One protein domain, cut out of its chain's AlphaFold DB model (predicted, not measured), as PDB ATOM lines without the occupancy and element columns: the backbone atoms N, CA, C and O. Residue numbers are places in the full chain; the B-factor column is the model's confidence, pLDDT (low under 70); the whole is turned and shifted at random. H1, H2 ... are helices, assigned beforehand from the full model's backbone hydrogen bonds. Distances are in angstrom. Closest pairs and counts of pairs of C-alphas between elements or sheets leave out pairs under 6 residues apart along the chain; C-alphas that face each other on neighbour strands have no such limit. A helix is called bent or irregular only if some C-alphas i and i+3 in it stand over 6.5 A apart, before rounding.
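What this domain is: This is residues 21 to 125 of the 207 residues of an uncharacterized protein of Proteobacteria bacterium (UniProt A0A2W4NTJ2). Three helical hairpins, H1 with H2, H4 with H5 and H6 with H7, are stacked one after another along the longest axis, like a chain wound in turns. H1, H4 and H6 make one layer and run broadly one way, while H2, H5 and H7 run back in a second layer; short H3 lies between the first two hairpins at one end, and short H8 packs on the first residues of H6 at the far side. The stack is not straight, with neighbouring hairpins turned against each other, and it is looser in the second layer, where H2 and H5 only just touch and H5 and H7 are near each other with no pair of C-alphas within 8 A. The printed part has 105 residues with eight named helices, H1 to H8 in order along the chain, and no named strand; the class is all helix. The whole is compact, with a radius of gyration of the C-alphas of 12.7 A and spans of 36 by 27 by 17 A.

Where its parts are: The longest helices by residues are H1 and H2, with 14 each. H1, residues 21 to 34, is 20.1 A from first to last C-alpha and begins with C-alpha 21 at (-31.514, 4.785, 53.157). H2, residues 38 to 51, is 19.9 A long. H3 holds residues 53 to 57; it is neither bent nor irregular, but only just: C-alphas 53 and 56 are 6.1 A apart. H4, residues 59 to 70, is 17.2 A long, and H5, residues 75 to 82, is 10.4 A. H6, residues 87 to 99, is 18.8 A long and begins with C-alpha 87 at (-16.304, 15.796, 42.608). H7, residues 105 to 114, is 14.2 A long. H8, residues 118 to 123, ends with C-alpha 123 at (-11.951, 18.010, 39.215).

How they stand to each other: H1 and H2 form a helical hairpin; they touch at a shallow tilt of 15 degrees, opposite ways, and their closest C-alphas, those of Ala 29 and Ala 41, are 4.1 A apart. With H4 they form an up and down bundle, three helices each running against the one before it. H4 touches H2 at a steep tilt of 40 degrees, closest at the C-alphas of Phe 38 and Ala 68, 5.3 A. H4 and H5 form the next hairpin, at a shallow tilt of 31 degrees, with the closest C-alphas, Ala 69 and Thr 75, 4.0 A apart. H2 and H5 only just touch, with 3 pairs of C-alphas within 8 A, the closest being Val 42 and Ala 78 at 6.3 A. H6 is the hub, touching five other helices. With residues 62 to 66 of H4 it touches at a steep tilt of 46 degrees, the same way, closest at the C-alphas of Phe 66 and Val 93, 6.3 A. H6 and H7 form a hairpin at a steep tilt of 44 degrees, with the C-alphas of Ala 98 and Arg 108 closest at 4.3 A. H8 touches residues 87 to 91 of H6, closest at the C-alphas of Ala 88 and Arg 123, 5.0 A. H3 touches H2 only at the corner, and only just, with 3 pairs of C-alphas within 8 A, the closest being Leu 49 and Ala 55 at 5.7 A. H5 and H7 are near each other, and H1 is apart from H5, H6, H7 and H8. Every O i to N i+4 pair is within hydrogen-bond range in H1, H2, H5, H6, H7 and H8; H4 has 7 of 8, and H3 has 0 of 1, with 1 of 2 O i to N i+3 pairs within range.

The domain as a whole: The two C-alphas farthest apart are those of Glu 21 and Arg 116, at 36.3 A. The printed part has no cut, and the links between the helices are tight. The mean pLDDT of the printed part is 95.8, and no printed residue is under 70.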
ATOM      1  N   GLU A  21     -31.318   3.520  52.445       91.50
ATOM      2  CA  GLU A  21     -31.514   4.785  53.157       91.50
ATOM      3  C   GLU A  21     -31.070   5.983  52.306       91.50
ATOM      4  O   GLU A  21     -31.817   6.962  52.217       91.50
ATOM      5  N   SER A  22     -29.914   5.908  51.629       92.88
ATOM      6  CA  SER A  22     -29.444   6.984  50.742       92.88
ATOM      7  C   SER A  22     -30.452   7.274  49.626       92.88
ATOM      8  O   SER A  22     -30.807   8.434  49.416       92.88
ATOM      9  N   GLU A  23     -31.016   6.245  48.995       94.81
ATOM     10  CA  GLU A  23     -32.056   6.391  47.970       94.81
ATOM     11  C   GLU A  23     -33.312   7.103  48.503       94.81
ATOM     12  O   GLU A  23     -33.859   8.009  47.866       94.81
ATOM     13  N   THR A  24     -33.741   6.753  49.717       96.62
ATOM     14  CA  THR A  24     -34.901   7.383  50.367       96.62
ATOM     15  C   THR A  24     -34.639   8.865  50.657       96.62
ATOM     16  O   THR A  24     -35.519   9.714  50.468       96.62
ATOM     17  N   LEU A  25     -33.414   9.205  51.072       97.31
ATOM     18  CA  LEU A  25     -32.985  10.589  51.276       97.31
ATOM     19  C   LEU A  25     -32.947  11.374  49.963       97.31
ATOM     20  O   LEU A  25     -33.396  12.519  49.946       97.31
ATOM     21  N   ILE A  26     -32.484  10.774  48.861       97.06
ATOM     22  CA  ILE A  26     -32.483  11.410  47.534       97.06
ATOM     23  C   ILE A  26     -33.918  11.701  47.080       97.06
ATOM     24  O   ILE A  26     -34.219  12.824  46.663       97.06
ATOM     25  N   ALA A  27     -34.830  10.734  47.211       96.81
ATOM     26  CA  ALA A  27     -36.245  10.929  46.886       96.81
ATOM     27  C   ALA A  27     -36.874  12.061  47.724       96.81
ATOM     28  O   ALA A  27     -37.588  12.919  47.196       96.81
ATOM     29  N   SER A  28     -36.548  12.110  49.018       97.62
ATOM     30  CA  SER A  28     -37.022  13.149  49.941       97.62
ATOM     31  C   SER A  28     -36.443  14.524  49.600       97.62
ATOM     32  O   SER A  28     -37.174  15.515  49.594       97.62
ATOM     33  N   ALA A  29     -35.155  14.594  49.248       98.00
ATOM     34  CA  ALA A  29     -34.494  15.824  48.820       98.00
ATOM     35  C   ALA A  29     -35.148  16.400  47.561       98.00
ATOM     36  O   ALA A  29     -35.405  17.600  47.480       98.00
ATOM     37  N   PHE A  30     -35.475  15.535  46.601       96.69
ATOM     38  CA  PHE A  30     -36.159  15.935  45.378       96.69
ATOM     39  C   PHE A  30     -37.583  16.441  45.648       96.69
ATOM     40  O   PHE A  30     -38.000  17.456  45.084       96.69
ATOM     41  N   SER A  31     -38.317  15.793  46.557       97.50
ATOM     42  CA  SER A  31     -39.630  16.273  47.003       97.50
ATOM     43  C   SER A  31     -39.540  17.642  47.692       97.50
ATOM     44  O   SER A  31     -40.325  18.538  47.384       97.50
ATOM     45  N   ALA A  32     -38.559  17.838  48.580       97.75
ATOM     46  CA  ALA A  32     -38.328  19.116  49.256       97.75
ATOM     47  C   ALA A  32     -37.974  20.238  48.263       97.75
ATOM     48  O   ALA A  32     -38.536  21.331  48.336       97.75
ATOM     49  N   ALA A  33     -37.121  19.954  47.272       97.12
ATOM     50  CA  ALA A  33     -36.772  20.907  46.220       97.12
ATOM     51  C   ALA A  33     -37.992  21.321  45.379       97.12
ATOM     52  O   ALA A  33     -38.183  22.509  45.113       97.12
ATOM     53  N   ARG A  34     -38.873  20.370  45.026       96.38
ATOM     54  CA  ARG A  34     -40.153  20.662  44.350       96.38
ATOM     55  C   ARG A  34     -41.069  21.551  45.190       96.38
ATOM     56  O   ARG A  34     -41.734  22.424  44.642       96.38
ATOM     57  N   ALA A  35     -41.055  21.376  46.510       97.25
ATOM     58  CA  ALA A  35     -41.756  22.238  47.460       97.25
ATOM     59  C   ALA A  35     -41.043  23.582  47.727       97.25
ATOM     60  O   ALA A  35     -41.515  24.362  48.551       97.25
ATOM     61  N   ARG A  36     -39.932  23.877  47.030       97.06
ATOM     62  CA  ARG A  36     -39.084  25.076  47.194       97.06
ATOM     63  C   ARG A  36     -38.386  25.174  48.557       97.06
ATOM     64  O   ARG A  36     -37.804  26.215  48.868       97.06
ATOM     65  N   ASP A  37     -38.363  24.093  49.332       97.94
ATOM     66  CA  ASP A  37     -37.589  23.992  50.568       97.94
ATOM     67  C   ASP A  37     -36.156  23.529  50.265       97.94
ATOM     68  O   ASP A  37     -35.757  22.380  50.479       97.94
ATOM     69  N   PHE A  38     -35.362  24.448  49.712       98.19
ATOM     70  CA  PHE A  38     -33.980  24.163  49.326       98.19
ATOM     71  C   PHE A  38     -33.045  23.952  50.519       98.19
ATOM     72  O   PHE A  38     -32.033  23.267  50.379       98.19
ATOM     73  N   THR A  39     -33.377  24.498  51.690       98.19
ATOM     74  CA  THR A  39     -32.595  24.270  52.909       98.19
ATOM     75  C   THR A  39     -32.700  22.805  53.328       98.19
ATOM     76  O   THR A  39     -31.671  22.152  53.519       98.19
ATOM     77  N   ALA A  40     -33.923  22.262  53.395       98.19
ATOM     78  CA  ALA A  40     -34.129  20.846  53.684       98.19
ATOM     79  C   ALA A  40     -33.557  19.954  52.575       98.19
ATOM     80  O   ALA A  40     -32.871  18.974  52.870       98.19
ATOM     81  N   ALA A  41     -33.768  20.314  51.305       98.38
ATOM     82  CA  ALA A  41     -33.267  19.535  50.176       98.38
ATOM     83  C   ALA A  41     -31.739  19.363  50.220       98.38
ATOM     84  O   ALA A  41     -31.239  18.245  50.111       98.38
ATOM     85  N   VAL A  42     -30.987  20.445  50.447       98.44
ATOM     86  CA  VAL A  42     -29.517  20.399  50.537       98.44
ATOM     87  C   VAL A  42     -29.044  19.595  51.752       98.44
ATOM     88  O   VAL A  42     -28.066  18.852  51.645       98.44
ATOM     89  N   ALA A  43     -29.730  19.695  52.894       98.38
ATOM     90  CA  ALA A  43     -29.400  18.903  54.079       98.38
ATOM     91  C   ALA A  43     -29.589  17.393  53.838       98.38
ATOM     92  O   ALA A  43     -28.734  16.592  54.216       98.38
ATOM     93  N   LEU A  44     -30.670  17.011  53.153       98.44
ATOM     94  CA  LEU A  44     -30.945  15.621  52.784       98.44
ATOM     95  C   LEU A  44     -29.922  15.086  51.776       98.44
ATOM     96  O   LEU A  44     -29.417  13.981  51.962       98.44
ATOM     97  N   VAL A  45     -29.550  15.882  50.765       98.25
ATOM     98  CA  VAL A  45     -28.472  15.523  49.826       98.25
ATOM     99  C   VAL A  45     -27.158  15.288  50.563       98.25
ATOM    100  O   VAL A  45     -26.482  14.299  50.300       98.25
ATOM    101  N   ARG A  46     -26.781  16.175  51.492       98.25
ATOM    102  CA  ARG A  46     -25.546  16.021  52.274       98.25
ATOM    103  C   ARG A  46     -25.521  14.679  52.998       98.25
ATOM    104  O   ARG A  46     -24.554  13.938  52.855       98.25
ATOM    105  N   ARG A  47     -26.605  14.348  53.702       97.56
ATOM    106  CA  ARG A  47     -26.718  13.078  54.423       97.56
ATOM    107  C   ARG A  47     -26.685  11.875  53.476       97.56
ATOM    108  O   ARG A  47     -26.046  10.880  53.792       97.56
ATOM    109  N   ALA A  48     -27.314  11.970  52.304       97.06
ATOM    110  CA  ALA A  48     -27.244  10.911  51.297       97.06
ATOM    111  C   ALA A  48     -25.796  10.660  50.833       97.06
ATOM    112  O   ALA A  48     -25.375   9.511  50.773       97.06
ATOM    113  N   LEU A  49     -25.022  11.722  50.579       96.12
ATOM    114  CA  LEU A  49     -23.610  11.632  50.175       96.12
ATOM    115  C   LEU A  49     -22.691  11.103  51.289       96.12
ATOM    116  O   LEU A  49     -21.666  10.493  50.995       96.12
ATOM    117  N   GLU A  50     -23.033  11.359  52.554       95.44
ATOM    118  CA  GLU A  50     -22.316  10.825  53.719       95.44
ATOM    119  C   GLU A  50     -22.556   9.318  53.905       95.44
ATOM    120  O   GLU A  50     -21.640   8.605  54.309       95.44
ATOM    121  N   LEU A  51     -23.765   8.834  53.594       95.06
ATOM    122  CA  LEU A  51     -24.112   7.410  53.659       95.06
ATOM    123  C   LEU A  51     -23.601   6.621  52.450       95.06
ATOM    124  O   LEU A  51     -23.165   5.479  52.598       95.06
ATOM    125  N   ASP A  52     -23.664   7.222  51.265       94.56
ATOM    126  CA  ASP A  52     -23.278   6.593  50.011       94.56
ATOM    127  C   ASP A  52     -22.525   7.579  49.112       94.56
ATOM    128  O   ASP A  52     -23.096   8.456  48.464       94.56
ATOM    129  N   ALA A  53     -21.208   7.396  49.017       91.06
ATOM    130  CA  ALA A  53     -20.366   8.224  48.165       91.06
ATOM    131  C   ALA A  53     -20.669   8.057  46.661       91.06
ATOM    132  O   ALA A  53     -20.282   8.929  45.877       91.06
ATOM    133  N   ALA A  54     -21.326   6.969  46.237       92.69
ATOM    134  CA  ALA A  54     -21.756   6.775  44.852       92.69
ATOM    135  C   ALA A  54     -22.974   7.644  44.495       92.69
ATOM    136  O   ALA A  54     -23.164   7.979  43.326       92.69
ATOM    137  N   ALA A  55     -23.731   8.120  45.492       94.31
ATOM    138  CA  ALA A  55     -24.873   9.009  45.285       94.31
ATOM    139  C   ALA A  55     -24.498  10.316  44.559       94.31
ATOM    140  O   ALA A  55     -25.340  10.921  43.902       94.31
ATOM    141  N   LYS A  56     -23.224  10.736  44.596       93.75
ATOM    142  CA  LYS A  56     -22.718  11.904  43.846       93.75
ATOM    143  C   LYS A  56     -22.961  11.826  42.333       93.75
ATOM    144  O   LYS A  56     -22.937  12.859  41.663       93.75
ATOM    145  N   ASP A  57     -23.142  10.619  41.800       92.12
ATOM    146  CA  ASP A  57     -23.374  10.372  40.381       92.12
ATOM    147  C   ASP A  57     -24.873  10.346  40.020       92.12
ATOM    148  O   ASP A  57     -25.211  10.319  38.834       92.12
ATOM    149  N   ASP A  58     -25.770  10.440  41.012       94.19
ATOM    150  CA  ASP A  58     -27.216  10.524  40.811       94.19
ATOM    151  C   ASP A  58     -27.629  11.884  40.219       94.19
ATOM    152  O   ASP A  58     -27.360  12.963  40.762       94.19
ATOM    153  N   LEU A  59     -28.336  11.843  39.088       93.62
ATOM    154  CA  LEU A  59     -28.758  13.046  38.366       93.62
ATOM    155  C   LEU A  59     -29.812  13.868  39.120       93.62
ATOM    156  O   LEU A  59     -29.896  15.081  38.921       93.62
ATOM    157  N   ARG A  60     -30.602  13.258  40.011       95.38
ATOM    158  CA  ARG A  60     -31.561  13.983  40.858       95.38
ATOM    159  C   ARG A  60     -30.827  14.873  41.846       95.38
ATOM    160  O   ARG A  60     -31.244  16.012  42.038       95.38
ATOM    161  N   ILE A  61     -29.709  14.408  42.410       97.38
ATOM    162  CA  ILE A  61     -28.861  15.242  43.270       97.38
ATOM    163  C   ILE A  61     -28.306  16.428  42.478       97.38
ATOM    164  O   ILE A  61     -28.381  17.564  42.946       97.38
ATOM    165  N   ALA A  62     -27.799  16.190  41.265       96.75
ATOM    166  CA  ALA A  62     -27.306  17.263  40.404       96.75
ATOM    167  C   ALA A  62     -28.392  18.322  40.120       96.75
ATOM    168  O   ALA A  62     -28.119  19.516  40.255       96.75
ATOM    169  N   HIS A  63     -29.628  17.903  39.818       96.31
ATOM    170  CA  HIS A  63     -30.767  18.812  39.639       96.31
ATOM    171  C   HIS A  63     -31.110  19.593  40.915       96.31
ATOM    172  O   HIS A  63     -31.200  20.819  40.872       96.31
ATOM    173  N   VAL A  64     -31.230  18.916  42.063       98.06
ATOM    174  CA  VAL A  64     -31.521  19.570  43.352       98.06
ATOM    175  C   VAL A  64     -30.475  20.633  43.676       98.06
ATOM    176  O   VAL A  64     -30.824  21.741  44.081       98.06
ATOM    177  N   LEU A  65     -29.189  20.325  43.484       98.31
ATOM    178  CA  LEU A  65     -28.108  21.265  43.771       98.31
ATOM    179  C   LEU A  65     -28.026  22.407  42.754       98.31
ATOM    180  O   LEU A  65     -27.688  23.522  43.147       98.31
ATOM    181  N   PHE A  66     -28.356  22.168  41.482       98.06
ATOM    182  CA  PHE A  66     -28.467  23.225  40.474       98.06
ATOM    183  C   PHE A  66     -29.549  24.249  40.853       98.06
ATOM    184  O   PHE A  66     -29.303  25.456  40.804       98.06
ATOM    185  N   ASP A  67     -30.720  23.785  41.295       97.62
ATOM    186  CA  ASP A  67     -31.811  24.665  41.724       97.62
ATOM    187  C   ASP A  67     -31.488  25.363  43.054       97.62
ATOM    188  O   ASP A  67     -31.633  26.582  43.183       97.62
ATOM    189  N   ALA A  68     -30.975  24.617  44.038       98.19
ATOM    190  CA  ALA A  68     -30.619  25.156  45.348       98.19
ATOM    191  C   ALA A  68     -29.483  26.190  45.275       98.19
ATOM    192  O   ALA A  68     -29.495  27.170  46.021       98.19
ATOM    193  N   ALA A  69     -28.527  26.031  44.353       98.25
ATOM    194  CA  ALA A  69     -27.465  27.013  44.128       98.25
ATOM    195  C   ALA A  69     -28.008  28.385  43.699       98.25
ATOM    196  O   ALA A  69     -27.361  29.406  43.953       98.25
ATOM    197  N   GLN A  70     -29.196  28.421  43.092       97.62
ATOM    198  CA  GLN A  70     -29.862  29.643  42.649       97.62
ATOM    199  C   GLN A  70     -30.778  30.261  43.717       97.62
ATOM    200  O   GLN A  70     -31.207  31.405  43.565       97.62
ATOM    201  N   ALA A  71     -31.066  29.540  44.805       97.12
ATOM    202  CA  ALA A  71     -31.939  29.992  45.882       97.12
ATOM    203  C   ALA A  71     -31.150  30.689  47.002       97.12
ATOM    204  O   ALA A  71     -30.261  30.096  47.611       97.12
ATOM    205  N   ALA A  72     -31.517  31.930  47.337       94.56
ATOM    206  CA  ALA A  72     -30.766  32.765  48.284       94.56
ATOM    207  C   ALA A  72     -30.533  32.111  49.664       94.56
ATOM    208  O   ALA A  72     -29.485  32.319  50.271       94.56
ATOM    209  N   ASN A  73     -31.479  31.300  50.145       95.88
ATOM    210  CA  ASN A  73     -31.395  30.587  51.423       95.88
ATOM    211  C   ASN A  73     -30.500  29.334  51.397       95.88
ATOM    212  O   ASN A  73     -30.152  28.831  52.461       95.88
ATOM    213  N   ALA A  74     -30.126  28.827  50.218       97.69
ATOM    214  CA  ALA A  74     -29.402  27.563  50.068       97.69
ATOM    215  C   ALA A  74     -28.133  27.660  49.203       97.69
ATOM    216  O   ALA A  74     -27.330  26.727  49.205       97.69
ATOM    217  N   THR A  75     -27.893  28.792  48.524       97.44
ATOM    218  CA  THR A  75     -26.774  28.986  47.589       97.44
ATOM    219  C   THR A  75     -25.432  28.545  48.171       97.44
ATOM    220  O   THR A  75     -24.713  27.778  47.537       97.44
ATOM    221  N   ASN A  76     -25.066  29.010  49.370       97.25
ATOM    222  CA  ASN A  76     -23.759  28.687  49.955       97.25
ATOM    223  C   ASN A  76     -23.594  27.185  50.201       97.25
ATOM    224  O   ASN A  76     -22.614  26.608  49.737       97.25
ATOM    225  N   ALA A  77     -24.579  26.564  50.847       97.94
ATOM    226  CA  ALA A  77     -24.553  25.142  51.162       97.94
ATOM    227  C   ALA A  77     -24.576  24.269  49.893       97.94
ATOM    228  O   ALA A  77     -23.887  23.255  49.830       97.94
ATOM    229  N   ALA A  78     -25.299  24.684  48.848       98.25
ATOM    230  CA  ALA A  78     -25.274  24.000  47.560       98.25
ATOM    231  C   ALA A  78     -23.882  24.072  46.907       98.25
ATOM    232  O   ALA A  78     -23.352  23.050  46.473       98.25
ATOM    233  N   PHE A  79     -23.246  25.250  46.890       97.81
ATOM    234  CA  PHE A  79     -21.891  25.400  46.347       97.81
ATOM    235  C   PHE A  79     -20.842  24.589  47.116       97.81
ATOM    236  O   PHE A  79     -19.922  24.094  46.477       97.81
ATOM    237  N   GLU A  80     -20.974  24.416  48.434       97.25
ATOM    238  CA  GLU A  80     -20.089  23.539  49.222       97.25
ATOM    239  C   GLU A  80     -20.201  22.067  48.811       97.25
ATOM    240  O   GLU A  80     -19.212  21.337  48.784       97.25
ATOM    241  N   LEU A  81     -21.411  21.598  48.492       97.88
ATOM    242  CA  LEU A  81     -21.601  20.221  48.039       97.88
ATOM    243  C   LEU A  81     -21.066  20.031  46.617       97.88
ATOM    244  O   LEU A  81     -20.321  19.083  46.357       97.88
ATOM    245  N   LEU A  82     -21.391  20.969  45.720       97.31
ATOM    246  CA  LEU A  82     -20.924  20.978  44.332       97.31
ATOM    247  C   LEU A  82     -19.399  21.071  44.243       97.31
ATOM    248  O   LEU A  82     -18.757  20.344  43.487       97.31
ATOM    249  N   ASP A  83     -18.797  21.941  45.041       94.56
ATOM    250  CA  ASP A  83     -17.357  22.111  45.055       94.56
ATOM    251  C   ASP A  83     -16.650  21.109  45.976       94.56
ATOM    252  O   ASP A  83     -15.427  21.098  46.009       94.56
ATOM    253  N   GLY A  84     -17.363  20.261  46.717       93.81
ATOM    254  CA  GLY A  84     -16.807  19.347  47.712       93.81
ATOM    255  C   GLY A  84     -17.044  17.884  47.328       93.81
ATOM    256  O   GLY A  84     -16.335  17.387  46.447       93.81
ATOM    257  N   PRO A  85     -17.987  17.178  47.968       95.19
ATOM    258  CA  PRO A  85     -18.243  15.750  47.760       95.19
ATOM    259  C   PRO A  85     -18.707  15.372  46.342       95.19
ATOM    260  O   PRO A  85     -18.446  14.256  45.902       95.19
ATOM    261  N   MET A  86     -19.314  16.292  45.583       95.38
ATOM    262  CA  MET A  86     -19.811  16.000  44.227       95.38
ATOM    263  C   MET A  86     -18.708  15.769  43.177       95.38
ATOM    264  O   MET A  86     -18.989  15.320  42.066       95.38
ATOM    265  N   GLY A  87     -17.444  16.086  43.484       93.69
ATOM    266  CA  GLY A  87     -16.304  15.796  42.608       93.69
ATOM    267  C   GLY A  87     -16.452  16.351  41.183       93.69
ATOM    268  O   GLY A  87     -16.700  17.544  40.999       93.69
ATOM    269  N   ALA A  88     -16.270  15.484  40.179       92.94
ATOM    270  CA  ALA A  88     -16.383  15.841  38.764       92.94
ATOM    271  C   ALA A  88     -17.810  16.262  38.383       92.94
ATOM    272  O   ALA A  88     -17.975  17.286  37.726       92.94
ATOM    273  N   ARG A  89     -18.843  15.556  38.869       94.00
ATOM    274  CA  ARG A  89     -20.251  15.920  38.632       94.00
ATOM    275  C   ARG A  89     -20.562  17.324  39.139       94.00
ATOM    276  O   ARG A  89     -21.254  18.087  38.476       94.00
ATOM    277  N   GLY A  90     -20.012  17.695  40.290       95.75
ATOM    278  CA  GLY A  90     -20.169  19.044  40.826       95.75
ATOM    279  C   GLY A  90     -19.546  20.122  39.936       95.75
ATOM    280  O   GLY A  90     -20.140  21.183  39.755       95.75
ATOM    281  N   ALA A  91     -18.396  19.840  39.312       95.88
ATOM    282  CA  ALA A  91     -17.772  20.752  38.351       95.88
ATOM    283  C   ALA A  91     -18.648  20.973  37.105       95.88
ATOM    284  O   ALA A  91     -18.738  22.099  36.619       95.88
ATOM    285  N   GLU A  92     -19.314  19.920  36.628       94.56
ATOM    286  CA  GLU A  92     -20.268  19.964  35.512       94.56
ATOM    287  C   GLU A  92     -21.478  20.856  35.844       94.56
ATOM    288  O   GLU A  92     -21.839  21.735  35.068       94.56
ATOM    289  N   VAL A  93     -22.051  20.721  37.043       96.31
ATOM    290  CA  VAL A  93     -23.168  21.579  37.478       96.31
ATOM    291  C   VAL A  93     -22.728  23.042  37.625       96.31
ATOM    292  O   VAL A  93     -23.454  23.951  37.221       96.31
ATOM    293  N   ILE A  94     -21.534  23.301  38.174       96.75
ATOM    294  CA  ILE A  94     -21.010  24.671  38.297       96.75
ATOM    295  C   ILE A  94     -20.744  25.291  36.917       96.75
ATOM    296  O   ILE A  94     -20.947  26.494  36.743       96.75
ATOM    297  N   TRP A  95     -20.323  24.497  35.929       95.56
ATOM    298  CA  TRP A  95     -20.222  24.960  34.547       95.56
ATOM    299  C   TRP A  95     -21.564  25.473  34.026       95.56
ATOM    300  O   TRP A  95     -21.631  26.610  33.554       95.56
ATOM    301  N   ASP A  96     -22.636  24.701  34.189       94.81
ATOM    302  CA  ASP A  96     -23.961  25.109  33.715       94.81
ATOM    303  C   ASP A  96     -24.472  26.351  34.446       94.81
ATOM    304  O   ASP A  96     -24.991  27.272  33.815       94.81
ATOM    305  N   LEU A  97     -24.231  26.443  35.762       96.62
ATOM    306  CA  LEU A  97     -24.520  27.653  36.539       96.62
ATOM    307  C   LEU A  97     -23.789  28.889  35.988       96.62
ATOM    308  O   LEU A  97     -24.281  30.003  36.131       96.62
ATOM    309  N   ALA A  98     -22.616  28.730  35.371       95.62
ATOM    310  CA  ALA A  98     -21.871  29.829  34.758       95.62
ATOM    311  C   ALA A  98     -22.276  30.116  33.302       95.62
ATOM    312  O   ALA A  98     -22.053  31.234  32.817       95.62
ATOM    313  N   ALA A  99     -22.779  29.109  32.586       91.81
ATOM    314  CA  ALA A  99     -23.042  29.161  31.151       91.81
ATOM    315  C   ALA A  99     -24.476  29.594  30.818       91.81
ATOM    316  O   ALA A  99     -24.677  30.290  29.823       91.81
ATOM    317  N   GLU A 100     -25.458  29.237  31.647       91.75
ATOM    318  CA  GLU A 100     -26.868  29.470  31.343       91.75
ATOM    319  C   GLU A 100     -27.309  30.918  31.555       91.75
ATOM    320  O   GLU A 100     -27.096  31.526  32.606       91.75
ATOM    321  N   SER A 101     -27.991  31.473  30.554       89.69
ATOM    322  CA  SER A 101     -28.484  32.851  30.586       89.69
ATOM    323  C   SER A 101     -29.590  33.069  31.621       89.69
ATOM    324  O   SER A 101     -29.663  34.166  32.174       89.69
ATOM    325  N   MET A 102     -30.401  32.041  31.904       92.81
ATOM    326  CA  MET A 102     -31.520  32.083  32.857       92.81
ATOM    327  C   MET A 102     -31.076  32.054  34.326       92.81
ATOM    328  O   MET A 102     -31.844  32.450  35.200       92.81
ATOM    329  N   VAL A 103     -29.843  31.623  34.608       96.12
ATOM    330  CA  VAL A 103     -29.298  31.611  35.969       96.12
ATOM    331  C   VAL A 103     -29.067  33.058  36.441       96.12
ATOM    332  O   VAL A 103     -28.502  33.859  35.683       96.12
ATOM    333  N   PRO A 104     -29.447  33.425  37.685       96.62
ATOM    334  CA  PRO A 104     -29.253  34.777  38.204       96.62
ATOM    335  C   PRO A 104     -27.798  35.253  38.112       96.62
ATOM    336  O   PRO A 104     -26.867  34.519  38.450       96.62
ATOM    337  N   GLU A 105     -27.584  36.510  37.710       96.38
ATOM    338  CA  GLU A 105     -26.242  37.060  37.463       96.38
ATOM    339  C   GLU A 105     -25.254  36.866  38.632       96.38
ATOM    340  O   GLU A 105     -24.134  36.416  38.363       96.38
ATOM    341  N   PRO A 106     -25.617  37.097  39.916       96.62
ATOM    342  CA  PRO A 106     -24.692  36.869  41.028       96.62
ATOM    343  C   PRO A 106     -24.203  35.415  41.116       96.62
ATOM    344  O   PRO A 106     -23.038  35.161  41.438       96.62
ATOM    345  N   VAL A 107     -25.076  34.460  40.783       97.81
ATOM    346  CA  VAL A 107     -24.774  33.024  40.769       97.81
ATOM    347  C   VAL A 107     -23.854  32.697  39.597       97.81
ATOM    348  O   VAL A 107     -22.808  32.079  39.811       97.81
ATOM    349  N   ARG A 108     -24.152  33.202  38.389       97.00
ATOM    350  CA  ARG A 108     -23.273  33.033  37.217       97.00
ATOM    351  C   ARG A 108     -21.888  33.614  37.451       97.00
ATOM    352  O   ARG A 108     -20.888  32.992  37.103       97.00
ATOM    353  N   PHE A 109     -21.807  34.801  38.052       95.69
ATOM    354  CA  PHE A 109     -20.535  35.452  38.348       95.69
ATOM    355  C   PHE A 109     -19.714  34.632  39.348       95.69
ATOM    356  O   PHE A 109     -18.518  34.409  39.140       95.69
ATOM    357  N   ARG A 110     -20.352  34.130  40.414       96.62
ATOM    358  CA  ARG A 110     -19.710  33.227  41.377       96.62
ATOM    359  C   ARG A 110     -19.205  31.951  40.704       96.62
ATOM    360  O   ARG A 110     -18.029  31.626  40.870       96.62
ATOM    361  N   ALA A 111     -20.054  31.271  39.939       96.81
ATOM    362  CA  ALA A 111     -19.704  30.053  39.219       96.81
ATOM    363  C   ALA A 111     -18.549  30.302  38.233       96.81
ATOM    364  O   ALA A 111     -17.531  29.615  38.270       96.81
ATOM    365  N   GLY A 112     -18.624  31.381  37.450       94.88
ATOM    366  CA  GLY A 112     -17.572  31.788  36.523       94.88
ATOM    367  C   GLY A 112     -16.237  32.102  37.205       94.88
ATOM    368  O   GLY A 112     -15.186  31.785  36.651       94.88
ATOM    369  N   ARG A 113     -16.239  32.694  38.413       94.94
ATOM    370  CA  ARG A 113     -15.012  32.846  39.222       94.94
ATOM    371  C   ARG A 113     -14.431  31.492  39.615       94.94
ATOM    372  O   ARG A 113     -13.220  31.316  39.522       94.94
ATOM    373  N   TRP A 114     -15.277  30.552  40.022       95.25
ATOM    374  CA  TRP A 114     -14.839  29.224  40.439       95.25
ATOM    375  C   TRP A 114     -14.186  28.425  39.300       95.25
ATOM    376  O   TRP A 114     -13.165  27.778  39.533       95.25
ATOM    377  N   LEU A 115     -14.674  28.561  38.059       94.25
ATOM    378  CA  LEU A 115     -14.073  27.931  36.867       94.25
ATOM    379  C   LEU A 115     -12.609  28.346  36.609       94.25
ATOM    380  O   LEU A 115     -11.905  27.697  35.844       94.25
ATOM    381  N   ARG A 116     -12.118  29.415  37.246       92.69
ATOM    382  CA  ARG A 116     -10.716  29.867  37.140       92.69
ATOM    383  C   ARG A 116      -9.815  29.348  38.262       92.69
ATOM    384  O   ARG A 116      -8.640  29.694  38.318       92.69
ATOM    385  N   THR A 117     -10.354  28.559  39.186       94.56
ATOM    386  CA  THR A 117      -9.606  28.052  40.342       94.56
ATOM    387  C   THR A 117      -8.838  26.773  40.009       94.56
ATOM    388  O   THR A 117      -9.228  25.995  39.138       94.56
ATOM    389  N   LYS A 118      -7.773  26.492  40.772       94.50
ATOM    390  CA  LYS A 118      -7.053  25.208  40.702       94.50
ATOM    391  C   LYS A 118      -7.978  24.016  40.987       94.50
ATOM    392  O   LYS A 118      -7.899  23.003  40.306       94.50
ATOM    393  N   LYS A 119      -8.905  24.181  41.936       92.75
ATOM    394  CA  LYS A 119      -9.886  23.163  42.342       92.75
ATOM    395  C   LYS A 119     -10.761  22.705  41.171       92.75
ATOM    396  O   LYS A 119     -10.982  21.510  41.006       92.75
ATOM    397  N   PHE A 120     -11.201  23.635  40.320       94.94
ATOM    398  CA  PHE A 120     -11.873  23.289  39.065       94.94
ATOM    399  C   PHE A 120     -10.961  22.468  38.148       94.94
ATOM    400  O   PHE A 120     -11.359  21.404  37.681       94.94
ATOM    401  N   ARG A 121      -9.714  22.913  37.938       94.31
ATOM    402  CA  ARG A 121      -8.747  22.211  37.073       94.31
ATOM    403  C   ARG A 121      -8.419  20.802  37.566       94.31
ATOM    404  O   ARG A 121      -8.102  19.950  36.745       94.31
ATOM    405  N   GLU A 122      -8.499  20.535  38.863       94.19
ATOM    406  CA  GLU A 122      -8.277  19.200  39.435       94.19
ATOM    407  C   GLU A 122      -9.480  18.262  39.242       94.19
ATOM    408  O   GLU A 122      -9.296  17.056  39.114       94.19
ATOM    409  N   ARG A 123     -10.704  18.801  39.184       93.31
ATOM    410  CA  ARG A 123     -11.951  18.010  39.215       93.31
ATOM    411  C   ARG A 123     -12.650  17.869  37.875       93.31
ATOM    412  O   ARG A 123     -13.353  16.891  37.653       93.31
ATOM    413  N   ALA A 124     -12.509  18.870  37.016       93.25
ATOM    414  CA  ALA A 124     -13.163  18.894  35.723       93.25
ATOM    415  C   ALA A 124     -12.656  17.760  34.824       93.25
ATOM    416  O   ALA A 124     -11.478  17.388  34.867       93.25
ATOM    417  N   SER A 125     -13.536  17.250  33.967       92.25
ATOM    418  CA  SER A 125     -13.140  16.380  32.861       92.25
ATOM    419  C   SER A 125     -12.234  17.143  31.873       92.25
ATOM    420  O   SER A 125     -12.275  18.378  31.830       92.25
TER     421      SER A 125